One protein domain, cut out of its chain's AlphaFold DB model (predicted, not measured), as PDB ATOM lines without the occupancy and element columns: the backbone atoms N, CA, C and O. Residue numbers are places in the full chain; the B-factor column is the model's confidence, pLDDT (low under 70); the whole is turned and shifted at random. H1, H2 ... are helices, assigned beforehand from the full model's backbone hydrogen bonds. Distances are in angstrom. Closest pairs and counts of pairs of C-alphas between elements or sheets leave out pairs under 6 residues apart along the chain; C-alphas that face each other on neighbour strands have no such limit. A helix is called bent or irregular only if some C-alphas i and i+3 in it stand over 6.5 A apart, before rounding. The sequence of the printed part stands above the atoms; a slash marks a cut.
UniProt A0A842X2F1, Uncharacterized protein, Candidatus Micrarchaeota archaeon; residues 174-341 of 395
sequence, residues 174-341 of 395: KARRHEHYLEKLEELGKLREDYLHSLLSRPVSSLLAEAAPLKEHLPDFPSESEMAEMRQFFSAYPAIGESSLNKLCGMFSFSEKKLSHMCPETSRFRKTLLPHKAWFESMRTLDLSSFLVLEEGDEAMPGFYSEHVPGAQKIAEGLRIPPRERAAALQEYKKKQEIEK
ATOM      1  N   LYS A 174     261.642 317.624 355.095       92.12
ATOM      2  CA  LYS A 174     261.948 318.053 356.470       92.12
ATOM      3  C   LYS A 174     262.257 316.882 357.391       92.12
ATOM      4  O   LYS A 174     263.228 316.958 358.141       92.12
ATOM      5  N   ALA A 175     261.493 315.795 357.307       93.00
ATOM      6  CA  ALA A 175     261.782 314.592 358.084       93.00
ATOM      7  C   ALA A 175     263.172 314.019 357.735       93.00
ATOM      8  O   ALA A 175     263.955 313.730 358.637       93.00
ATOM      9  N   ARG A 176     263.521 313.952 356.440       92.88
ATOM     10  CA  ARG A 176     264.850 313.509 355.978       92.88
ATOM     11  C   ARG A 176     265.986 314.415 356.440       92.88
ATOM     12  O   ARG A 176     267.073 313.924 356.709       92.88
ATOM     13  N   ARG A 177     265.763 315.729 356.557       91.12
ATOM     14  CA  ARG A 177     266.777 316.643 357.119       91.12
ATOM     15  C   ARG A 177     267.129 316.272 358.556       91.12
ATOM     16  O   ARG A 177     268.300 316.335 358.913       91.12
ATOM     17  N   HIS A 178     266.138 315.887 359.362       92.75
ATOM     18  CA  HIS A 178     266.395 315.432 360.726       92.75
ATOM     19  C   HIS A 178     267.066 314.051 360.754       92.75
ATOM     20  O   HIS A 178     268.009 313.865 361.511       92.75
ATOM     21  N   GLU A 179     266.660 313.119 359.886       92.31
ATOM     22  CA  GLU A 179     267.350 311.824 359.724       92.31
ATOM     23  C   GLU A 179     268.835 312.026 359.394       92.31
ATOM     24  O   GLU A 179     269.700 311.495 360.082       92.31
ATOM     25  N   HIS A 180     269.138 312.898 358.434       92.25
ATOM     26  CA  HIS A 180     270.512 313.219 358.061       92.25
ATOM     27  C   HIS A 180     271.290 313.952 359.168       92.25
ATOM     28  O   HIS A 180     272.506 313.810 359.291       92.25
ATOM     29  N   TYR A 181     270.600 314.749 359.986       91.00
ATOM     30  CA  TYR A 181     271.193 315.361 361.173       91.00
ATOM     31  C   TYR A 181     271.600 314.295 362.203       91.00
ATOM     32  O   TYR A 181     272.712 314.358 362.724       91.00
ATOM     33  N   LEU A 182     270.750 313.291 362.444       91.50
ATOM     34  CA  LEU A 182     271.069 312.161 363.324       91.50
ATOM     35  C   LEU A 182     272.225 311.311 362.774       91.50
ATOM     36  O   LEU A 182     273.121 310.957 363.534       91.50
ATOM     37  N   GLU A 183     272.254 311.046 361.463       92.62
ATOM     38  CA  GLU A 183     273.365 310.337 360.804       92.62
ATOM     39  C   GLU A 183     274.703 311.055 361.030       92.62
ATOM     40  O   GLU A 183     275.681 310.442 361.448       92.62
ATOM     41  N   LYS A 184     274.744 312.378 360.830       92.00
ATOM     42  CA  LYS A 184     275.953 313.179 361.076       92.00
ATOM     43  C   LYS A 184     276.372 313.197 362.541       92.00
ATOM     44  O   LYS A 184     277.569 313.202 362.821       92.00
ATOM     45  N   LEU A 185     275.416 313.229 363.474       91.38
ATOM     46  CA  LEU A 185     275.724 313.108 364.901       91.38
ATOM     47  C   LEU A 185     276.355 311.746 365.213       91.38
ATOM     48  O   LEU A 185     277.321 311.690 365.968       91.38
ATOM     49  N   GLU A 186     275.860 310.667 364.604       91.94
ATOM     50  CA  GLU A 186     276.437 309.330 364.755       91.94
ATOM     51  C   GLU A 186     277.852 309.245 364.161       91.94
ATOM     52  O   GLU A 186     278.763 308.718 364.801       91.94
ATOM     53  N   GLU A 187     278.073 309.798 362.964       92.69
ATOM     54  CA  GLU A 187     279.402 309.865 362.339       92.69
ATOM     55  C   GLU A 187     280.403 310.644 363.203       92.69
ATOM     56  O   GLU A 187     281.531 310.196 363.419       92.69
ATOM     57  N   LEU A 188     279.986 311.791 363.744       91.12
ATOM     58  CA  LEU A 188     280.823 312.592 364.633       91.12
ATOM     59  C   LEU A 188     281.064 311.877 365.974       91.12
ATOM     60  O   LEU A 188     282.148 311.992 366.543       91.12
ATOM     61  N   GLY A 189     280.097 311.084 366.446       89.94
ATOM     62  CA  GLY A 189     280.242 310.205 367.608       89.94
ATOM     63  C   GLY A 189     281.308 309.124 367.407       89.94
ATOM     64  O   GLY A 189     282.110 308.885 368.307       89.94
ATOM     65  N   LYS A 190     281.401 308.540 366.207       90.62
ATOM     66  CA  LYS A 190     282.482 307.599 365.859       90.62
ATOM     67  C   LYS A 190     283.845 308.291 365.841       90.62
ATOM     68  O   LYS A 190     284.796 307.787 366.427       90.62
ATOM     69  N   LEU A 191     283.931 309.493 365.261       90.50
ATOM     70  CA  LEU A 191     285.169 310.286 365.295       90.50
ATOM     71  C   LEU A 191     285.584 310.669 366.718       90.50
ATOM     72  O   LEU A 191     286.777 310.704 367.015       90.50
ATOM     73  N   ARG A 192     284.619 310.933 367.608       88.56
ATOM     74  CA  ARG A 192     284.879 311.110 369.039       88.56
ATOM     75  C   ARG A 192     285.529 309.865 369.631       88.56
ATOM     76  O   ARG A 192     286.556 309.994 370.286       88.56
ATOM     77  N   GLU A 193     284.944 308.689 369.430       88.75
ATOM     78  CA  GLU A 193     285.486 307.432 369.960       88.75
ATOM     79  C   GLU A 193     286.913 307.180 369.456       88.75
ATOM     80  O   GLU A 193     287.816 306.931 370.258       88.75
ATOM     81  N   ASP A 194     287.147 307.357 368.155       88.75
ATOM     82  CA  ASP A 194     288.470 307.218 367.542       88.75
ATOM     83  C   ASP A 194     289.479 308.229 368.108       88.75
ATOM     84  O   ASP A 194     290.625 307.881 368.411       88.75
ATOM     85  N   TYR A 195     289.059 309.484 368.295       87.44
ATOM     86  CA  TYR A 195     289.890 310.532 368.883       87.44
ATOM     87  C   TYR A 195     290.251 310.221 370.341       87.44
ATOM     88  O   TYR A 195     291.423 310.303 370.715       87.44
ATOM     89  N   LEU A 196     289.286 309.783 371.157       87.62
ATOM     90  CA  LEU A 196     289.528 309.385 372.547       87.62
ATOM     91  C   LEU A 196     290.448 308.163 372.635       87.62
ATOM     92  O   LEU A 196     291.388 308.160 373.429       87.62
ATOM     93  N   HIS A 197     290.251 307.155 371.783       87.12
ATOM     94  CA  HIS A 197     291.158 306.012 371.694       87.12
ATOM     95  C   HIS A 197     292.570 306.417 371.250       87.12
ATOM     96  O   HIS A 197     293.559 305.923 371.803       87.12
ATOM     97  N   SER A 198     292.693 307.343 370.293       86.56
ATOM     98  CA  SER A 198     293.985 307.898 369.876       86.56
ATOM     99  C   SER A 198     294.690 308.613 371.028       86.56
ATOM    100  O   SER A 198     295.882 308.399 371.239       86.56
ATOM    101  N   LEU A 199     293.968 309.408 371.820       85.62
ATOM    102  CA  LEU A 199     294.522 310.045 373.013       85.62
ATOM    103  C   LEU A 199     294.986 308.991 374.027       85.62
ATOM    104  O   LEU A 199     296.155 308.973 374.395       85.62
ATOM    105  N   LEU A 200     294.120 308.055 374.421       84.62
ATOM    106  CA  LEU A 200     294.413 307.045 375.449       84.62
ATOM    107  C   LEU A 200     295.573 306.099 375.096       84.62
ATOM    108  O   LEU A 200     296.245 305.577 375.991       84.62
ATOM    109  N   SER A 201     295.802 305.858 373.804       84.56
ATOM    110  CA  SER A 201     296.862 304.972 373.309       84.56
ATOM    111  C   SER A 201     298.230 305.648 373.190       84.56
ATOM    112  O   SER A 201     299.238 304.954 373.027       84.56
ATOM    113  N   ARG A 202     298.301 306.980 373.295       88.62
ATOM    114  CA  ARG A 202     299.561 307.718 373.168       88.62
ATOM    115  C   ARG A 202     300.454 307.584 374.407       88.62
ATOM    116  O   ARG A 202     299.970 307.402 375.527       88.62
ATOM    117  N   PRO A 203     301.778 307.735 374.222       91.00
ATOM    118  CA  PRO A 203     302.712 307.933 375.319       91.00
ATOM    119  C   PRO A 203     302.328 309.109 376.216       91.00
ATOM    120  O   PRO A 203     301.923 310.168 375.729       91.00
ATOM    121  N   VAL A 204     302.539 308.956 377.522       89.31
ATOM    122  CA  VAL A 204     302.253 309.997 378.521       89.31
ATOM    123  C   VAL A 204     303.013 311.301 378.250       89.31
ATOM    124  O   VAL A 204     302.476 312.384 378.482       89.31
ATOM    125  N   SER A 205     304.232 311.229 377.713       88.50
ATOM    126  CA  SER A 205     305.009 312.416 377.336       88.50
ATOM    127  C   SER A 205     304.324 313.262 376.255       88.50
ATOM    128  O   SER A 205     304.404 314.490 376.298       88.50
ATOM    129  N   SER A 206     303.622 312.618 375.321       88.00
ATOM    130  CA  SER A 206     302.899 313.271 374.224       88.00
ATOM    131  C   SER A 206     301.499 313.734 374.635       88.00
ATOM    132  O   SER A 206     301.001 314.718 374.089       88.00
ATOM    133  N   LEU A 207     300.881 313.079 375.627       86.38
ATOM    134  CA  LEU A 207     299.554 313.438 376.145       86.38
ATOM    135  C   LEU A 207     299.474 314.893 376.623       86.38
ATOM    136  O   LEU A 207     298.462 315.548 376.406       86.38
ATOM    137  N   LEU A 208     300.541 315.421 377.228       82.31
ATOM    138  CA  LEU A 208     300.575 316.803 377.730       82.31
ATOM    139  C   LEU A 208     300.434 317.867 376.634       82.31
ATOM    140  O   LEU A 208     300.004 318.981 376.917       82.31
ATOM    141  N   ALA A 209     300.866 317.574 375.407       82.25
ATOM    142  CA  ALA A 209     300.720 318.495 374.283       82.25
ATOM    143  C   ALA A 209     299.348 318.328 373.615       82.25
ATOM    144  O   ALA A 209     298.679 319.313 373.326       82.25
ATOM    145  N   GLU A 210     298.913 317.081 373.436       82.31
ATOM    146  CA  GLU A 210     297.658 316.735 372.754       82.31
ATOM    147  C   GLU A 210     296.410 317.049 373.592       82.31
ATOM    148  O   GLU A 210     295.351 317.325 373.040       82.31
ATOM    149  N   ALA A 211     296.524 317.053 374.923       81.06
ATOM    150  CA  ALA A 211     295.436 317.427 375.824       81.06
ATOM    151  C   ALA A 211     295.336 318.944 376.065       81.06
ATOM    152  O   ALA A 211     294.383 319.390 376.696       81.06
ATOM    153  N   ALA A 212     296.278 319.758 375.576       80.12
ATOM    154  CA  ALA A 212     296.247 321.211 375.778       80.12
ATOM    155  C   ALA A 212     294.967 321.895 375.244       80.12
ATOM    156  O   ALA A 212     294.415 322.726 375.967       80.12
ATOM    157  N   PRO A 213     294.423 321.522 374.064       79.56
ATOM    158  CA  PRO A 213     293.131 322.032 373.590       79.56
ATOM    159  C   PRO A 213     291.936 321.610 374.460       79.56
ATOM    160  O   PRO A 213     290.862 322.185 374.357       79.56
ATOM    161  N   LEU A 214     292.112 320.610 375.328       79.81
ATOM    162  CA  LEU A 214     291.067 320.049 376.188       79.81
ATOM    163  C   LEU A 214     291.019 320.691 377.577       79.81
ATOM    164  O   LEU A 214     290.217 320.275 378.413       79.81
ATOM    165  N   LYS A 215     291.874 321.686 377.847       80.31
ATOM    166  CA  LYS A 215     292.021 322.313 379.168       80.31
ATOM    167  C   LYS A 215     290.703 322.823 379.751       80.31
ATOM    168  O   LYS A 215     290.505 322.720 380.955       80.31
ATOM    169  N   GLU A 216     289.807 323.352 378.920       77.75
ATOM    170  CA  GLU A 216     288.505 323.877 379.364       77.75
ATOM    171  C   GLU A 216     287.487 322.774 379.698       77.75
ATOM    172  O   GLU A 216     286.491 323.030 380.373       77.75
ATOM    173  N   HIS A 217     287.746 321.537 379.268       74.19
ATOM    174  CA  HIS A 217     286.841 320.396 379.419       74.19
ATOM    175  C   HIS A 217     287.347 319.344 380.418       74.19
ATOM    176  O   HIS A 217     286.601 318.431 380.773       74.19
ATOM    177  N   LEU A 218     288.603 319.447 380.865       77.00
ATOM    178  CA  LEU A 218     289.236 318.500 381.780       77.00
ATOM    179  C   LEU A 218     289.361 319.090 383.194       77.00
ATOM    180  O   LEU A 218     289.944 320.165 383.352       77.00
ATOM    181  N   PRO A 219     288.879 318.391 384.237       73.69
ATOM    182  CA  PRO A 219     289.097 318.818 385.612       73.69
ATOM    183  C   PRO A 219     290.585 318.738 385.981       73.69
ATOM    184  O   PRO A 219     291.315 317.876 385.485       73.69
ATOM    185  N   ASP A 220     291.019 319.639 386.865       79.62
ATOM    186  CA  ASP A 220     292.370 319.667 387.445       79.62
ATOM    187  C   ASP A 220     293.509 319.678 386.406       79.62
ATOM    188  O   ASP A 220     294.583 319.110 386.622       79.62
ATOM    189  N   PHE A 221     293.275 320.326 385.259       85.12
ATOM    190  CA  PHE A 221     294.271 320.444 384.198       85.12
ATOM    191  C   PHE A 221     295.542 321.162 384.706       85.12
ATOM    192  O   PHE A 221     295.430 322.282 385.220       85.12
ATOM    193  N   PRO A 222     296.750 320.578 384.549       87.88
ATOM    194  CA  PRO A 222     297.985 321.174 385.057       87.88
ATOM    195  C   PRO A 222     298.271 322.562 384.462       87.88
ATOM    196  O   PRO A 222     298.051 322.820 383.276       87.88
ATOM    197  N   SER A 223     298.815 323.462 385.279       88.62
ATOM    198  CA  SER A 223     299.301 324.771 384.834       88.62
ATOM    199  C   SER A 223     300.489 324.640 383.873       88.62
ATOM    200  O   SER A 223     301.155 323.607 383.802       88.62
ATOM    201  N   GLU A 224     300.805 325.706 383.136       86.25
ATOM    202  CA  GLU A 224     301.925 325.686 382.183       86.25
ATOM    203  C   GLU A 224     303.277 325.394 382.848       86.25
ATOM    204  O   GLU A 224     304.088 324.659 382.283       86.25
ATOM    205  N   SER A 225     303.505 325.908 384.062       89.06
ATOM    206  CA  SER A 225     304.708 325.610 384.846       89.06
ATOM    207  C   SER A 225     304.774 324.139 385.251       89.06
ATOM    208  O   SER A 225     305.817 323.512 385.089       89.06
ATOM    209  N   GLU A 226     303.660 323.562 385.703       90.50
ATOM    210  CA  GLU A 226     303.594 322.146 386.088       90.50
ATOM    211  C   GLU A 226     303.783 321.239 384.867       90.50
ATOM    212  O   GLU A 226     304.566 320.292 384.910       90.50
ATOM    213  N   MET A 227     303.160 321.569 383.730       88.56
ATOM    214  CA  MET A 227     303.387 320.861 382.469       88.56
ATOM    215  C   MET A 227     304.855 320.919 382.031       88.56
ATOM    216  O   MET A 227     305.384 319.921 381.540       88.56
ATOM    217  N   ALA A 228     305.530 322.061 382.193       88.88
ATOM    218  CA  ALA A 228     306.948 322.190 381.868       88.88
ATOM    219  C   ALA A 228     307.822 321.302 382.770       88.88
ATOM    220  O   ALA A 228     308.714 320.615 382.267       88.88
ATOM    221  N   GLU A 229     307.532 321.246 384.073       91.38
ATOM    222  CA  GLU A 229     308.216 320.357 385.019       91.38
ATOM    223  C   GLU A 229     307.990 318.876 384.684       91.38
ATOM    224  O   GLU A 229     308.945 318.092 384.656       91.38
ATOM    225  N   MET A 230     306.758 318.490 384.343       91.62
ATOM    226  CA  MET A 230     306.452 317.131 383.890       91.62
ATOM    227  C   MET A 230     307.167 316.777 382.586       91.62
ATOM    228  O   MET A 230     307.709 315.680 382.468       91.62
ATOM    229  N   ARG A 231     307.214 317.692 381.609       90.94
ATOM    230  CA  ARG A 231     307.947 317.485 380.347       90.94
ATOM    231  C   ARG A 231     309.429 317.260 380.615       90.94
ATOM    232  O   ARG A 231     309.987 316.292 380.111       90.94
ATOM    233  N   GLN A 232     310.047 318.088 381.461       91.12
ATOM    234  CA  GLN A 232     311.442 317.897 381.875       91.12
ATOM    235  C   GLN A 232     311.650 316.545 382.567       91.12
ATOM    236  O   GLN A 232     312.654 315.875 382.323       91.12
ATOM    237  N   PHE A 233     310.700 316.126 383.407       92.12
ATOM    238  CA  PHE A 233     310.733 314.810 384.036       92.12
ATOM    239  C   PHE A 233     310.661 313.682 382.997       92.12
ATOM    240  O   PHE A 233     311.496 312.781 383.023       92.12
ATOM    241  N   PHE A 234     309.722 313.734 382.050       92.19
ATOM    242  CA  PHE A 234     309.588 312.711 381.009       92.19
ATOM    243  C   PHE A 234     310.783 312.674 380.051       92.19
ATOM    244  O   PHE A 234     311.167 311.590 379.621       92.19
ATOM    245  N   SER A 235     311.417 313.816 379.769       89.75
ATOM    246  CA  SER A 235     312.671 313.865 379.008       89.75
ATOM    247  C   SER A 235     313.844 313.239 379.769       89.75
ATOM    248  O   SER A 235     314.668 312.562 379.163       89.75
ATOM    249  N   ALA A 236     313.918 313.433 381.090       89.44
ATOM    250  CA  ALA A 236     314.951 312.825 381.931       89.44
ATOM    251  C   ALA A 236     314.724 311.317 382.162       89.44
ATOM    252  O   ALA A 236     315.687 310.576 382.356       89.44
ATOM    253  N   TYR A 237     313.468 310.856 382.106       89.56
ATOM    254  CA  TYR A 237     313.084 309.452 382.291       89.56
ATOM    255  C   TYR A 237     312.193 308.940 381.140       89.56
ATOM    256  O   TYR A 237     310.993 308.708 381.344       89.56
ATOM    257  N   PRO A 238     312.766 308.691 379.942       87.12
ATOM    258  CA  PRO A 238     312.002 308.332 378.743       87.12
ATOM    259  C   PRO A 238     311.140 307.080 378.908       87.12
ATOM    260  O   PRO A 238     310.001 307.067 378.467       87.12
ATOM    261  N   ALA A 239     311.613 306.065 379.641       87.25
ATOM    262  CA  ALA A 239     310.848 304.838 379.893       87.25
ATOM    263  C   ALA A 239     309.508 305.078 380.625       87.25
ATOM    264  O   ALA A 239     308.588 304.262 380.523       87.25
ATOM    265  N   ILE A 240     309.397 306.179 381.379       88.56
ATOM    266  CA  ILE A 240     308.150 306.615 382.020       88.56
ATOM    267  C   ILE A 240     307.331 307.459 381.037       88.56
ATOM    268  O   ILE A 240     306.127 307.247 380.927       88.56
ATOM    269  N   GLY A 241     307.969 308.361 380.286       88.31
ATOM    270  CA  GLY A 241     307.301 309.161 379.250       88.31
ATOM    271  C   GLY A 241     306.675 308.324 378.127       88.31
ATOM    272  O   GLY A 241     305.573 308.628 377.684       88.31
ATOM    273  N   GLU A 242     307.331 307.236 377.722       90.06
ATOM    274  CA  GLU A 242     306.875 306.275 376.705       90.06
ATOM    275  C   GLU A 242     305.824 305.284 377.223       90.06
ATOM    276  O   GLU A 242     305.236 304.522 376.454       90.06
ATOM    277  N   SER A 243     305.582 305.260 378.537       90.19
ATOM    278  CA  SER A 243     304.589 304.366 379.120       90.19
ATOM    279  C   SER A 243     303.167 304.785 378.743       90.19
ATOM    280  O   SER A 243     302.888 305.960 378.499       90.19
ATOM    281  N   SER A 244     302.255 303.813 378.706       89.88
ATOM    282  CA  SER A 244     300.831 304.099 378.553       89.88
ATOM    283  C   SER A 244     300.258 304.707 379.829       89.88
ATOM    284  O   SER A 244     300.728 304.439 380.941       89.88
ATOM    285  N   LEU A 245     299.172 305.461 379.681       89.19
ATOM    286  CA  LEU A 245     298.477 306.092 380.798       89.19
ATOM    287  C   LEU A 245     298.039 305.086 381.879       89.19
ATOM    288  O   LEU A 245     298.181 305.347 383.073       89.19
ATOM    289  N   ASN A 246     297.603 303.889 381.469       88.75
ATOM    290  CA  ASN A 246     297.277 302.781 382.374       88.75
ATOM    291  C   ASN A 246     298.474 302.348 383.230       88.75
ATOM    292  O   ASN A 246     298.338 302.115 384.433       88.75
ATOM    293  N   LYS A 247     299.656 302.249 382.612       89.56
ATOM    294  CA  LYS A 247     300.887 301.859 383.301       89.56
ATOM    295  C   LYS A 247     301.325 302.945 384.282       89.56
ATOM    296  O   LYS A 247     301.631 302.606 385.423       89.56
ATOM    297  N   LEU A 248     301.278 304.219 383.884       91.38
ATOM    298  CA  LEU A 248     301.586 305.345 384.770       91.38
ATOM    299  C   LEU A 248     300.641 305.402 385.978       91.38
ATOM    300  O   LEU A 248     301.107 305.488 387.110       91.38
ATOM    301  N   CYS A 249     299.328 305.288 385.759       90.75
ATOM    302  CA  CYS A 249     298.355 305.321 386.853       90.75
ATOM    303  C   CYS A 249     298.590 304.182 387.858       90.75
ATOM    304  O   CYS A 249     298.526 304.390 389.070       90.75
ATOM    305  N   GLY A 250     298.952 302.988 387.374       89.06
ATOM    306  CA  GLY A 250     299.345 301.871 388.234       89.06
ATOM    307  C   GLY A 250     300.585 302.160 389.090       89.06
ATOM    308  O   GLY A 250     300.666 301.683 390.224       89.06
ATOM    309  N   MET A 251     301.526 302.971 388.589       90.31
ATOM    310  CA  MET A 251     302.749 303.342 389.313       90.31
ATOM    311  C   MET A 251     302.480 304.238 390.527       90.31
ATOM    312  O   MET A 251     303.244 304.171 391.489       90.31
ATOM    313  N   PHE A 252     301.390 305.015 390.550       90.38
ATOM    314  CA  PHE A 252     301.035 305.840 391.716       90.38
ATOM    315  C   PHE A 252     300.734 305.018 392.976       90.38
ATOM    316  O   PHE A 252     300.880 305.522 394.087       90.38
ATOM    317  N   SER A 253     300.362 303.747 392.811       86.69
ATOM    318  CA  SER A 253     300.064 302.819 393.909       86.69
ATOM    319  C   SER A 253     301.246 301.909 394.265       86.69
ATOM    320  O   SER A 253     301.107 300.999 395.084       86.69
ATOM    321  N   PHE A 254     302.413 302.089 393.638       89.06
ATOM    322  CA  PHE A 254     303.584 301.264 393.928       89.06
ATOM    323  C   PHE A 254     304.235 301.660 395.255       89.06
ATOM    324  O   PHE A 254     304.394 302.838 395.579       89.06
ATOM    325  N   SER A 255     304.675 300.652 396.013       84.69
ATOM    326  CA  SER A 255     305.554 300.875 397.160       84.69
ATOM    327  C   SER A 255     306.875 301.490 396.698       84.69
ATOM    328  O   SER A 255     307.301 301.294 395.561       84.69
ATOM    329  N   GLU A 256     307.562 302.202 397.587       83.12
ATOM    330  CA  GLU A 256     308.829 302.870 397.264       83.12
ATOM    331  C   GLU A 256     309.876 301.905 396.697       83.12
ATOM    332  O   GLU A 256     310.507 302.203 395.687       83.12
ATOM    333  N   LYS A 257     309.960 300.699 397.273       83.44
ATOM    334  CA  LYS A 257     310.824 299.616 396.789       83.44
ATOM    335  C   LYS A 257     310.462 299.160 395.371       83.44
ATOM    336  O   LYS A 257     311.345 298.836 394.595       83.44
ATOM    337  N   LYS A 258     309.174 299.115 395.015       84.50
ATOM    338  CA  LYS A 258     308.726 298.722 393.669       84.50
ATOM    339  C   LYS A 258     308.921 299.853 392.655       84.50
ATOM    340  O   LYS A 258     309.259 299.586 391.507       84.50
ATOM    341  N   LEU A 259     308.734 301.102 393.081       84.38
ATOM    342  CA  LEU A 259     308.929 302.283 392.248       84.38
ATOM    343  C   LEU A 259     310.416 302.532 391.947       84.38
ATOM    344  O   LEU A 259     310.733 302.868 390.812       84.38
ATOM    345  N   SER A 260     311.325 302.298 392.902       82.75
ATOM    346  CA  SER A 260     312.772 302.499 392.714       82.75
ATOM    347  C   SER A 260     313.395 301.571 391.667       82.75
ATOM    348  O   SER A 260     314.367 301.946 391.018       82.75
ATOM    349  N   HIS A 261     312.803 300.394 391.436       82.25
ATOM    350  CA  HIS A 261     313.189 299.502 390.338       82.25
ATOM    351  C   HIS A 261     312.806 300.036 388.946       82.25
ATOM    352  O   HIS A 261     313.360 299.582 387.951       82.25
ATOM    353  N   MET A 262     311.856 300.974 388.863       75.50
ATOM    354  CA  MET A 262     311.344 301.542 387.608       75.50
ATOM    355  C   MET A 262     311.744 303.003 387.379       75.50
ATOM    356  O   MET A 262     311.831 303.444 386.238       75.50
ATOM    357  N   CYS A 263     311.972 303.752 388.456       80.62
ATOM    358  CA  CYS A 263     312.396 305.143 388.454       80.62
ATOM    359  C   CYS A 263     313.471 305.326 389.538       80.62
ATOM    360  O   CYS A 263     313.126 305.336 390.722       80.62
ATOM    361  N   PRO A 264     314.756 305.475 389.164       78.06
ATOM    362  CA  PRO A 264     315.846 305.643 390.127       78.06
ATOM    363  C   PRO A 264     315.658 306.849 391.065       78.06
ATOM    364  O   PRO A 264     316.056 306.786 392.224       78.06
ATOM    365  N   GLU A 265     314.992 307.918 390.606       83.81
ATOM    366  CA  GLU A 265     314.623 309.078 391.432       83.81
ATOM    367  C   GLU A 265     313.145 309.056 391.857       83.81
ATOM    368  O   GLU A 265     312.316 309.863 391.426       83.81
ATOM    369  N   THR A 266     312.812 308.156 392.785       84.94
ATOM    370  CA  THR A 266     311.461 308.042 393.371       84.94
ATOM    371  C   THR A 266     310.965 309.344 394.006       84.94
ATOM    372  O   THR A 266     309.782 309.676 393.901       84.94
ATOM    373  N   SER A 267     311.863 310.112 394.633       86.38
ATOM    374  CA  SER A 267     311.541 311.403 395.257       86.38
ATOM    375  C   SER A 267     311.086 312.437 394.226       86.38
ATOM    376  O   SER A 267     310.101 313.142 394.447       86.38
ATOM    377  N   ARG A 268     311.749 312.491 393.065       88.38
ATOM    378  CA  ARG A 268     311.399 313.418 391.984       88.38
ATOM    379  C   ARG A 268     310.101 313.013 391.292       88.38
ATOM    380  O   ARG A 268     309.278 313.883 391.019       88.38
ATOM    381  N   PHE A 269     309.863 311.711 391.107       90.81
ATOM    382  CA  PHE A 269     308.571 311.191 390.640       90.81
ATOM    383  C   PHE A 269     307.425 311.633 391.562       90.81
ATOM    384  O   PHE A 269     306.426 312.179 391.098       90.81
ATOM    385  N   ARG A 270     307.582 311.450 392.883       89.12
ATOM    386  CA  ARG A 270     306.559 311.835 393.868       89.12
ATOM    387  C   ARG A 270     306.333 313.340 393.938       89.12
ATOM    388  O   ARG A 270     305.205 313.751 394.155       89.12
ATOM    389  N   LYS A 271     307.375 314.149 393.758       90.00
ATOM    390  CA  LYS A 271     307.237 315.608 393.754       90.00
ATOM    391  C   LYS A 271     306.552 316.125 392.483       90.00
ATOM    392  O   LYS A 271     305.782 317.067 392.575       90.00
ATOM    393  N   THR A 272     306.827 315.509 391.332       90.81
ATOM    394  CA  THR A 272     306.451 316.065 390.017       90.81
ATOM    395  C   THR A 272     305.165 315.461 389.447       90.81
ATOM    396  O   THR A 272     304.387 316.165 388.820       90.81
ATOM    397  N   LEU A 273     304.920 314.157 389.635       91.69
ATOM    398  CA  LEU A 273     303.802 313.455 388.980       91.69
ATOM    399  C   LEU A 273     302.663 313.088 389.934       91.69
ATOM    400  O   LEU A 273     301.501 313.137 389.540       91.69
ATOM    401  N   LEU A 274     302.971 312.736 391.187       89.81
ATOM    402  CA  LEU A 274     301.952 312.331 392.163       89.81
ATOM    403  C   LEU A 274     300.906 313.422 392.476       89.81
ATOM    404  O   LEU A 274     299.740 313.050 392.612       89.81
ATOM    405  N   PRO A 275     301.246 314.731 392.551       92.00
ATOM    406  CA  PRO A 275     300.246 315.784 392.760       92.00
ATOM    407  C   PRO A 275     299.173 315.826 391.665       92.00
ATOM    408  O   PRO A 275     298.045 316.224 391.924       92.00
ATOM    409  N   HIS A 276     299.498 315.336 390.467       91.44
ATOM    410  CA  HIS A 276     298.621 315.336 389.296       91.44
ATOM    411  C   HIS A 276     297.984 313.971 389.023       91.44
ATOM    412  O   HIS A 276     297.479 313.715 387.931       91.44
ATOM    413  N   LYS A 277     297.992 313.081 390.023       91.00
ATOM    414  CA  LYS A 277     297.368 311.757 389.942       91.00
ATOM    415  C   LYS A 277     295.916 311.833 389.461       91.00
ATOM    416  O   LYS A 277     295.549 311.066 388.577       91.00
ATOM    417  N   ALA A 278     295.122 312.750 390.021       88.75
ATOM    418  CA  ALA A 278     293.708 312.904 389.680       88.75
ATOM    419  C   ALA A 278     293.515 313.216 388.189       88.75
ATOM    420  O   ALA A 278     292.738 312.540 387.522       88.75
ATOM    421  N   TRP A 279     294.306 314.142 387.641       90.06
ATOM    422  CA  TRP A 279     294.274 314.483 386.219       90.06
ATOM    423  C   TRP A 279     294.578 313.275 385.318       90.06
ATOM    424  O   TRP A 279     293.823 312.986 384.391       90.06
ATOM    425  N   PHE A 280     295.636 312.510 385.613       90.31
ATOM    426  CA  PHE A 280     295.957 311.297 384.849       90.31
ATOM    427  C   PHE A 280     294.875 310.213 384.970       90.31
ATOM    428  O   PHE A 280     294.587 309.519 383.995       90.31
ATOM    429  N   GLU A 281     294.267 310.061 386.148       88.56
ATOM    430  CA  GLU A 281     293.162 309.124 386.357       88.56
ATOM    431  C   GLU A 281     291.905 309.544 385.584       88.56
ATOM    432  O   GLU A 281     291.285 308.677 384.971       88.56
ATOM    433  N   SER A 282     291.579 310.840 385.530       87.38
ATOM    434  CA  SER A 282     290.486 311.384 384.711       87.38
ATOM    435  C   SER A 282     290.742 311.201 383.219       87.38
ATOM    436  O   SER A 282     289.858 310.737 382.499       87.38
ATOM    437  N   MET A 283     291.968 311.480 382.760       87.25
ATOM    438  CA  MET A 283     292.388 311.234 381.378       87.25
ATOM    439  C   MET A 283     292.222 309.763 380.987       87.25
ATOM    440  O   MET A 283     291.907 309.470 379.842       87.25
ATOM    441  N   ARG A 284     292.417 308.830 381.927       86.69
ATOM    442  CA  ARG A 284     292.332 307.381 381.688       86.69
ATOM    443  C   ARG A 284     290.901 306.889 381.490       86.69
ATOM    444  O   ARG A 284     290.724 305.795 380.973       86.69
ATOM    445  N   THR A 285     289.908 307.655 381.930       85.31
ATOM    446  CA  THR A 285     288.492 307.260 381.924       85.31
ATOM    447  C   THR A 285     287.641 308.089 380.963       85.31
ATOM    448  O   THR A 285     286.418 308.106 381.094       85.31
ATOM    449  N   LEU A 286     288.261 308.823 380.032       84.06
ATOM    450  CA  LEU A 286     287.536 309.720 379.127       84.06
ATOM    451  C   LEU A 286     286.558 308.977 378.212       84.06
ATOM    452  O   LEU A 286     285.444 309.457 378.011       84.06
ATOM    453  N   ASP A 287     286.944 307.797 377.730       78.06
ATOM    454  CA  ASP A 287     286.129 306.889 376.911       78.06
ATOM    455  C   ASP A 287     284.840 306.427 377.610       78.06
ATOM    456  O   ASP A 287     283.822 306.205 376.959       78.06
ATOM    457  N   LEU A 288     284.860 306.341 378.942       75.06
ATOM    458  CA  LEU A 288     283.733 305.907 379.774       75.06
ATOM    459  C   LEU A 288     282.890 307.066 380.329       75.06
ATOM    460  O   LEU A 288     281.956 306.836 381.098       75.06
ATOM    461  N   SER A 289     283.223 308.309 379.985       73.69
ATOM    462  CA  SER A 289     282.611 309.508 380.563       73.69
ATOM    463  C   SER A 289     281.757 310.283 379.555       73.69
ATOM    464  O   SER A 289     281.825 310.055 378.345       73.69
ATOM    465  N   SER A 290     280.991 311.264 380.048       74.81
ATOM    466  CA  SER A 290     280.260 312.234 379.218       74.81
ATOM    467  C   SER A 290     281.166 313.282 378.550       74.81
ATOM    468  O   SER A 290     280.685 314.262 377.983       74.81
ATOM    469  N   PHE A 291     282.485 313.094 378.608       81.31
ATOM    470  CA  PHE A 291     283.465 314.011 378.050       81.31
ATOM    471  C   PHE A 291     283.288 314.175 376.537       81.31
ATOM    472  O   PHE A 291     283.300 313.192 375.790       81.31
ATOM    473  N   LEU A 292     283.112 315.423 376.095       80.56
ATOM    474  CA  LEU A 292     282.855 315.802 374.703       80.56
ATOM    475  C   LEU A 292     281.682 315.043 374.045       80.56
ATOM    476  O   LEU A 292     281.695 314.811 372.835       80.56
ATOM    477  N   VAL A 293     280.696 314.584 374.822       84.00
ATOM    478  CA  VAL A 293     279.507 313.922 374.265       84.00
ATOM    479  C   VAL A 293     278.731 314.888 373.379       84.00
ATOM    480  O   VAL A 293     278.596 316.068 373.683       84.00
ATOM    481  N   LEU A 294     278.219 314.359 372.272       83.25
ATOM    482  CA  LEU A 294     277.373 315.089 371.345       83.25
ATOM    483  C   LEU A 294     275.920 314.950 371.784       83.25
ATOM    484  O   LEU A 294     275.368 313.850 371.759       83.25
ATOM    485  N   GLU A 295     275.307 316.062 372.161       82.12
ATOM    486  CA  GLU A 295     273.877 316.111 372.437       82.12
ATOM    487  C   GLU A 295     273.114 316.685 371.244       82.12
ATOM    488  O   GLU A 295     273.584 317.569 370.521       82.12
ATOM    489  N   GLU A 296     271.899 316.176 371.037       79.75
ATOM    490  CA  GLU A 296     270.999 316.731 370.039       79.75
ATOM    491  C   GLU A 296     270.694 318.187 370.402       79.75
ATOM    492  O   GLU A 296     270.171 318.479 371.476       79.75
ATOM    493  N   GLY A 297     271.004 319.114 369.500       75.56
ATOM    494  CA  GLY A 297     270.775 320.530 369.755       75.56
ATOM    495  C   GLY A 297     272.017 321.326 370.155       75.56
ATOM    496  O   GLY A 297     271.967 322.551 370.048       75.56
ATOM    497  N   ASP A 298     273.113 320.673 370.542       79.94
ATOM    498  CA  ASP A 298     274.331 321.368 370.950       79.94
ATOM    499  C   ASP A 298     275.065 322.003 369.754       79.94
ATOM    500  O   ASP A 298     275.195 321.420 368.673       79.94
ATOM    501  N   GLU A 299     275.522 323.237 369.948       73.50
ATOM    502  CA  GLU A 299     276.272 324.018 368.962       73.50
ATOM    503  C   GLU A 299     277.760 324.126 369.326       73.50
ATOM    504  O   GLU A 299     278.585 324.352 368.438       73.50
ATOM    505  N   ALA A 300     278.117 323.921 370.600       79.81
ATOM    506  CA  ALA A 300     279.480 324.076 371.091       79.81
ATOM    507  C   ALA A 300     280.364 322.878 370.718       79.81
ATOM    508  O   ALA A 300     281.446 323.065 370.156       79.81
ATOM    509  N   MET A 301     279.902 321.643 370.954       85.62
ATOM    510  CA  MET A 301     280.720 320.456 370.689       85.62
ATOM    511  C   MET A 301     281.055 320.255 369.202       85.62
ATOM    512  O   MET A 301     282.222 319.996 368.905       85.62
ATOM    513  N   PRO A 302     280.135 320.431 368.227       85.88
ATOM    514  CA  PRO A 302     280.505 320.358 366.811       85.88
ATOM    515  C   PRO A 302     281.606 321.358 366.418       85.88
ATOM    516  O   PRO A 302     282.451 321.036 365.584       85.88
ATOM    517  N   GLY A 303     281.629 322.548 367.035       86.00
ATOM    518  CA  GLY A 303     282.698 323.535 366.851       86.00
ATOM    519  C   GLY A 303     284.057 323.005 367.304       86.00
ATOM    520  O   GLY A 303     284.999 323.007 366.515       86.00
ATOM    521  N   PHE A 304     284.121 322.451 368.518       87.06
ATOM    522  CA  PHE A 304     285.328 321.820 369.055       87.06
ATOM    523  C   PHE A 304     285.878 320.729 368.116       87.06
ATOM    524  O   PHE A 304     287.057 320.741 367.752       87.06
ATOM    525  N   TYR A 305     285.023 319.804 367.665       87.62
ATOM    526  CA  TYR A 305     285.456 318.725 366.773       87.62
ATOM    527  C   TYR A 305     285.981 319.248 365.437       87.62
ATOM    528  O   TYR A 305     286.997 318.759 364.948       87.62
ATOM    529  N   SER A 306     285.325 320.260 364.864       88.81
ATOM    530  CA  SER A 306     285.756 320.882 363.611       88.81
ATOM    531  C   SER A 306     287.177 321.443 363.675       88.81
ATOM    532  O   SER A 306     287.862 321.453 362.655       88.81
ATOM    533  N   GLU A 307     287.595 321.949 364.835       87.69
ATOM    534  CA  GLU A 307     288.888 322.613 365.021       87.69
ATOM    535  C   GLU A 307     290.007 321.633 365.392       87.69
ATOM    536  O   GLU A 307     291.161 321.839 365.012       87.69
ATOM    537  N   HIS A 308     289.676 320.553 366.104       83.88
ATOM    538  CA  HIS A 308     290.677 319.702 366.752       83.88
ATOM    539  C   HIS A 308     290.715 318.251 366.269       83.88
ATOM    540  O   HIS A 308     291.701 317.560 366.534       83.88
ATOM    541  N   VAL A 309     289.698 317.776 365.540       86.06
ATOM    542  CA  VAL A 309     289.634 316.385 365.068       86.06
ATOM    543  C   VAL A 309     289.732 316.318 363.539       86.06
ATOM    544  O   VAL A 309     288.852 316.814 362.828       86.06
ATOM    545  N   PRO A 310     290.788 315.681 362.988       83.12
ATOM    546  CA  PRO A 310     290.937 315.519 361.547       83.12
ATOM    547  C   PRO A 310     289.722 314.834 360.913       83.12
ATOM    548  O   PRO A 310     289.271 313.788 361.368       83.12
ATOM    549  N   GLY A 311     289.198 315.422 359.836       84.88
ATOM    550  CA  GLY A 311     288.036 314.890 359.114       84.88
ATOM    551  C   GLY A 311     286.671 315.302 359.680       84.88
ATOM    552  O   GLY A 311     285.675 315.152 358.975       84.88
ATOM    553  N   ALA A 312     286.606 315.903 360.874       90.69
ATOM    554  CA  ALA A 312     285.342 316.295 361.498       90.69
ATOM    555  C   ALA A 312     284.729 317.584 360.923       90.69
ATOM    556  O   ALA A 312     283.517 317.765 360.996       90.69
ATOM    557  N   GLN A 313     285.538 318.460 360.314       90.06
ATOM    558  CA  GLN A 313     285.100 319.779 359.836       90.06
ATOM    559  C   GLN A 313     283.858 319.718 358.932       90.06
ATOM    560  O   GLN A 313     282.867 320.399 359.186       90.06
ATOM    561  N   LYS A 314     283.866 318.854 357.907       88.94
ATOM    562  CA  LYS A 314     282.737 318.735 356.965       88.94
ATOM    563  C   LYS A 314     281.463 318.203 357.630       88.94
ATOM    564  O   LYS A 314     280.360 318.592 357.245       88.94
ATOM    565  N   ILE A 315     281.606 317.319 358.617       90.62
ATOM    566  CA  ILE A 315     280.480 316.732 359.356       90.62
ATOM    567  C   ILE A 315     279.884 317.789 360.293       90.62
ATOM    568  O   ILE A 315     278.675 318.020 360.269       90.62
ATOM    569  N   ALA A 316     280.738 318.501 361.034       89.44
ATOM    570  CA  ALA A 316     280.361 319.581 361.939       89.44
ATOM    571  C   ALA A 316     279.681 320.759 361.221       89.44
ATOM    572  O   ALA A 316     278.648 321.248 361.679       89.44
ATOM    573  N   GLU A 317     280.196 321.184 360.064       86.75
ATOM    574  CA  GLU A 317     279.538 322.181 359.205       86.75
ATOM    575  C   GLU A 317     278.130 321.721 358.802       86.75
ATOM    576  O   GLU A 317     277.179 322.501 358.822       86.75
ATOM    577  N   GLY A 318     277.972 320.427 358.523       83.44
ATOM    578  CA  GLY A 318     276.697 319.805 358.198       83.44
ATOM    579  C   GLY A 318     275.680 319.723 359.343       83.44
ATOM    580  O   GLY A 318     274.517 319.426 359.059       83.44
ATOM    581  N   LEU A 319     276.091 319.966 360.593       87.31
ATOM    582  CA  LEU A 319     275.239 320.010 361.792       87.31
ATOM    583  C   LEU A 319     274.787 321.438 362.155       87.31
ATOM    584  O   LEU A 319     273.868 321.611 362.971       87.31
ATOM    585  N   ARG A 320     275.389 322.464 361.533       83.38
ATOM    586  CA  ARG A 320     275.027 323.881 361.696       83.38
ATOM    587  C   ARG A 320     273.732 324.187 360.946       83.38
ATOM    588  O   ARG A 320     273.725 324.750 359.856       83.38
ATOM    589  N   ILE A 321     272.620 323.786 361.547       81.06
ATOM    590  CA  ILE A 321     271.264 324.058 361.068       81.06
ATOM    591  C   ILE A 321     270.645 325.120 361.984       81.06
ATOM    592  O   ILE A 321     270.716 324.948 363.204       81.06
ATOM    593  N   PRO A 322     270.005 326.179 361.448       85.81
ATOM    594  CA  PRO A 322     269.328 327.177 362.268       85.81
ATOM    595  C   PRO A 322     268.330 326.533 363.249       85.81
ATOM    596  O   PRO A 322     267.560 325.657 362.836       85.81
ATOM    597  N   PRO A 323     268.241 326.992 364.515       84.94
ATOM    598  CA  PRO A 323     267.394 326.358 365.532       84.94
ATOM    599  C   PRO A 323     265.927 326.184 365.115       84.94
ATOM    600  O   PRO A 323     265.307 325.159 365.396       84.94
ATOM    601  N   ARG A 324     265.370 327.162 364.385       87.12
ATOM    602  CA  ARG A 324     263.993 327.100 363.865       87.12
ATOM    603  C   ARG A 324     263.799 325.987 362.835       87.12
ATOM    604  O   ARG A 324     262.776 325.310 362.860       87.12
ATOM    605  N   GLU A 325     264.766 325.793 361.943       87.88
ATOM    606  CA  GLU A 325     264.713 324.731 360.934       87.88
ATOM    607  C   GLU A 325     264.902 323.352 361.567       87.88
ATOM    608  O   GLU A 325     264.180 322.420 361.220       87.88
ATOM    609  N   ARG A 326     265.804 323.242 362.553       87.31
ATOM    610  CA  ARG A 326     266.012 322.015 363.335       87.31
ATOM    611  C   ARG A 326     264.737 321.596 364.069       87.31
ATOM    612  O   ARG A 326     264.329 320.442 363.968       87.31
ATOM    613  N   ALA A 327     264.071 322.533 364.745       90.19
ATOM    614  CA  ALA A 327     262.820 322.267 365.454       90.19
ATOM    615  C   ALA A 327     261.696 321.810 364.507       90.19
ATOM    616  O   ALA A 327     260.997 320.841 364.801       90.19
ATOM    617  N   ALA A 328     261.552 322.465 363.350       92.12
ATOM    618  CA  ALA A 328     260.571 322.071 362.340       92.12
ATOM    619  C   ALA A 328     260.861 320.672 361.763       92.12
ATOM    620  O   ALA A 328     259.940 319.876 361.585       92.12
ATOM    621  N   ALA A 329     262.133 320.350 361.510       92.12
ATOM    622  CA  ALA A 329     262.554 319.038 361.028       92.12
ATOM    623  C   ALA A 329     262.291 317.929 362.066       92.12
ATOM    624  O   ALA A 329     261.732 316.889 361.722       92.12
ATOM    625  N   LEU A 330     262.609 318.175 363.344       93.31
ATOM    626  CA  LEU A 330     262.323 317.255 364.450       93.31
ATOM    627  C   LEU A 330     260.816 317.002 364.609       93.31
ATOM    628  O   LEU A 330     260.394 315.867 364.836       93.31
ATOM    629  N   GLN A 331     259.991 318.045 364.487       94.38
ATOM    630  CA  GLN A 331     258.535 317.916 364.568       94.38
ATOM    631  C   GLN A 331     257.982 317.038 363.437       94.38
ATOM    632  O   GLN A 331     257.201 316.123 363.703       94.38
ATOM    633  N   GLU A 332     258.408 317.276 362.194       95.19
ATOM    634  CA  GLU A 332     257.998 316.464 361.039       95.19
ATOM    635  C   GLU A 332     258.502 315.020 361.141       95.19
ATOM    636  O   GLU A 332     257.770 314.085 360.818       95.19
ATOM    637  N   TYR A 333     259.710 314.810 361.663       95.12
ATOM    638  CA  TYR A 333     260.236 313.473 361.923       95.12
ATOM    639  C   TYR A 333     259.408 312.709 362.966       95.12
ATOM    640  O   TYR A 333     259.000 311.574 362.723       95.12
ATOM    641  N   LYS A 334     259.072 313.342 364.098       95.44
ATOM    642  CA  LYS A 334     258.192 312.739 365.116       95.44
ATOM    643  C   LYS A 334     256.810 312.417 364.549       95.44
ATOM    644  O   LYS A 334     256.287 311.330 364.786       95.44
ATOM    645  N   LYS A 335     256.250 313.326 363.744       95.06
ATOM    646  CA  LYS A 335     254.982 313.110 363.036       95.06
ATOM    647  C   LYS A 335     255.065 311.907 362.091       95.06
ATOM    648  O   LYS A 335     254.173 311.060 362.105       95.06
ATOM    649  N   LYS A 336     256.150 311.787 361.315       95.56
ATOM    650  CA  LYS A 336     256.425 310.629 360.448       95.56
ATOM    651  C   LYS A 336     256.433 309.327 361.248       95.56
ATOM    652  O   LYS A 336     255.734 308.389 360.873       95.56
ATOM    653  N   GLN A 337     257.163 309.282 362.363       95.44
ATOM    654  CA  GLN A 337     257.229 308.100 363.228       95.44
ATOM    655  C   GLN A 337     255.854 307.712 363.794       95.44
ATOM    656  O   GLN A 337     255.501 306.532 363.807       95.44
ATOM    657  N   GLU A 338     255.060 308.688 364.242       95.44
ATOM    658  CA  GLU A 338     253.710 308.447 364.755       95.44
ATOM    659  C   GLU A 338     252.785 307.873 363.672       95.44
ATOM    660  O   GLU A 338     252.092 306.881 363.908       95.44
ATOM    661  N   ILE A 339     252.828 308.443 362.465       95.06
ATOM    662  CA  ILE A 339     252.058 307.967 361.310       95.06
ATOM    663  C   ILE A 339     252.486 306.559 360.911       95.06
ATOM    664  O   ILE A 339     251.632 305.706 360.682       95.06
ATOM    665  N   GLU A 340     253.787 306.273 360.854       94.38
ATOM    666  CA  GLU A 340     254.289 304.931 360.545       94.38
ATOM    667  C   GLU A 340     253.861 303.907 361.597       94.38
ATOM    668  O   GLU A 340     253.438 302.804 361.247       94.38
ATOM    669  N   LYS A 341     253.916 304.270 362.883       96.00
ATOM    670  CA  LYS A 341     253.432 303.423 363.975       96.00
ATOM    671  C   LYS A 341     251.936 303.143 363.829       96.00
ATOM    672  O   LYS A 341     251.534 301.982 363.839       96.00
TER     673      LYS A 341
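What this domain is: This is residues 174 to 341 of the 395 residues of an uncharacterized protein of Candidatus Micrarchaeota archaeon (UniProt A0A842X2F1). One long helix, H1, is the shaft of a rod: a head of short helices, H2 to H8, is gathered at its end, and H11 crosses its beginning like the bar of a T. Between head and bar the chain comes back beside the shaft through residues 285 to 299, H9 and H10. The printed part has 168 residues with eleven named helices, H1 to H11 in chain order, and no named strand; its class is all helix. It is loose, with a radius of gyration of the C-alphas of 21.2 A, and spans 69 by 30 by 22 A.

Where its parts are: Find C-alpha 174 at (261.948, 318.053, 356.470); from there H1 runs 40.9 A to C-alpha 201 at (296.862, 304.972, 373.309). Next look for H2 at residues 204 to 210, H3 at 224 to 236, 18.3 A long, H4 at 238 to 241, H5 at 245 to 251, H6 at 256 to 260, H7 at 266 to 272 and H8 at 274 to 284. H8 is irregular, with C-alphas 275 and 278 7.8 A apart. Further on come H9, residues 300 to 308, H10, residues 313 to 317, and H11, residues 323 to 341, which runs 26.9 A to C-alpha 341 at (253.432, 303.423, 363.975).

How they stand to each other: Start at residues 174 to 179 of H1, which touch H11 about perpendicular at 74 degrees; the closest C-alphas, of Ala 175 and Tyr 333, are 4.3 A apart. Residues 184 to 188 of H1 touch H10, closest at Lys 184 and Ile 315, C-alphas 6.0 A apart. H10 touches H9, with the C-alphas of Ser 306 and Gln 313 closest at 4.0 A. At the other end of H1, H8 is close but not clearly touching, with the C-alphas of Leu 200 and Arg 284 closest at 6.6 A. H5 touches H8, closest at the C-alphas of Leu 245 and Arg 284, 6.3 A. H2 and H3 form a helical hairpin, closest at the C-alphas of Ser 205 and Phe 234, 5.9 A. H2 touches H4 at the C-alphas of Ser 205 and Gly 241, 4.4 A. H3 touches H7 at a shallow tilt of 28 degrees, opposite ways, with the C-alphas of Met 230 and Thr 272 closest at 6.2 A. H6 and H7 only just touch, only at the corner, with 3 pairs of C-alphas within 8 A, closest at Ser 260 and Thr 266, 5.7 A. Every O i to N i+4 pair is within hydrogen-bond range in H1, H3, H5, H6, H7, H9, H10 and H11; H2 has 1 of 3, beside 3 of 4 O i to N i+3 pairs, H8 has 5 of 7, and H4 is too short for such a pair.

The domain as a whole: Look to Pro 264 and Ile 339 for the two C-alphas farthest apart, 70.0 A. The printed part has no cut. The links from H2 to H3 and from H8 to H9 are long; the others are tight. Mean pLDDT of the printed part is 87.3, and no printed residue is under 70.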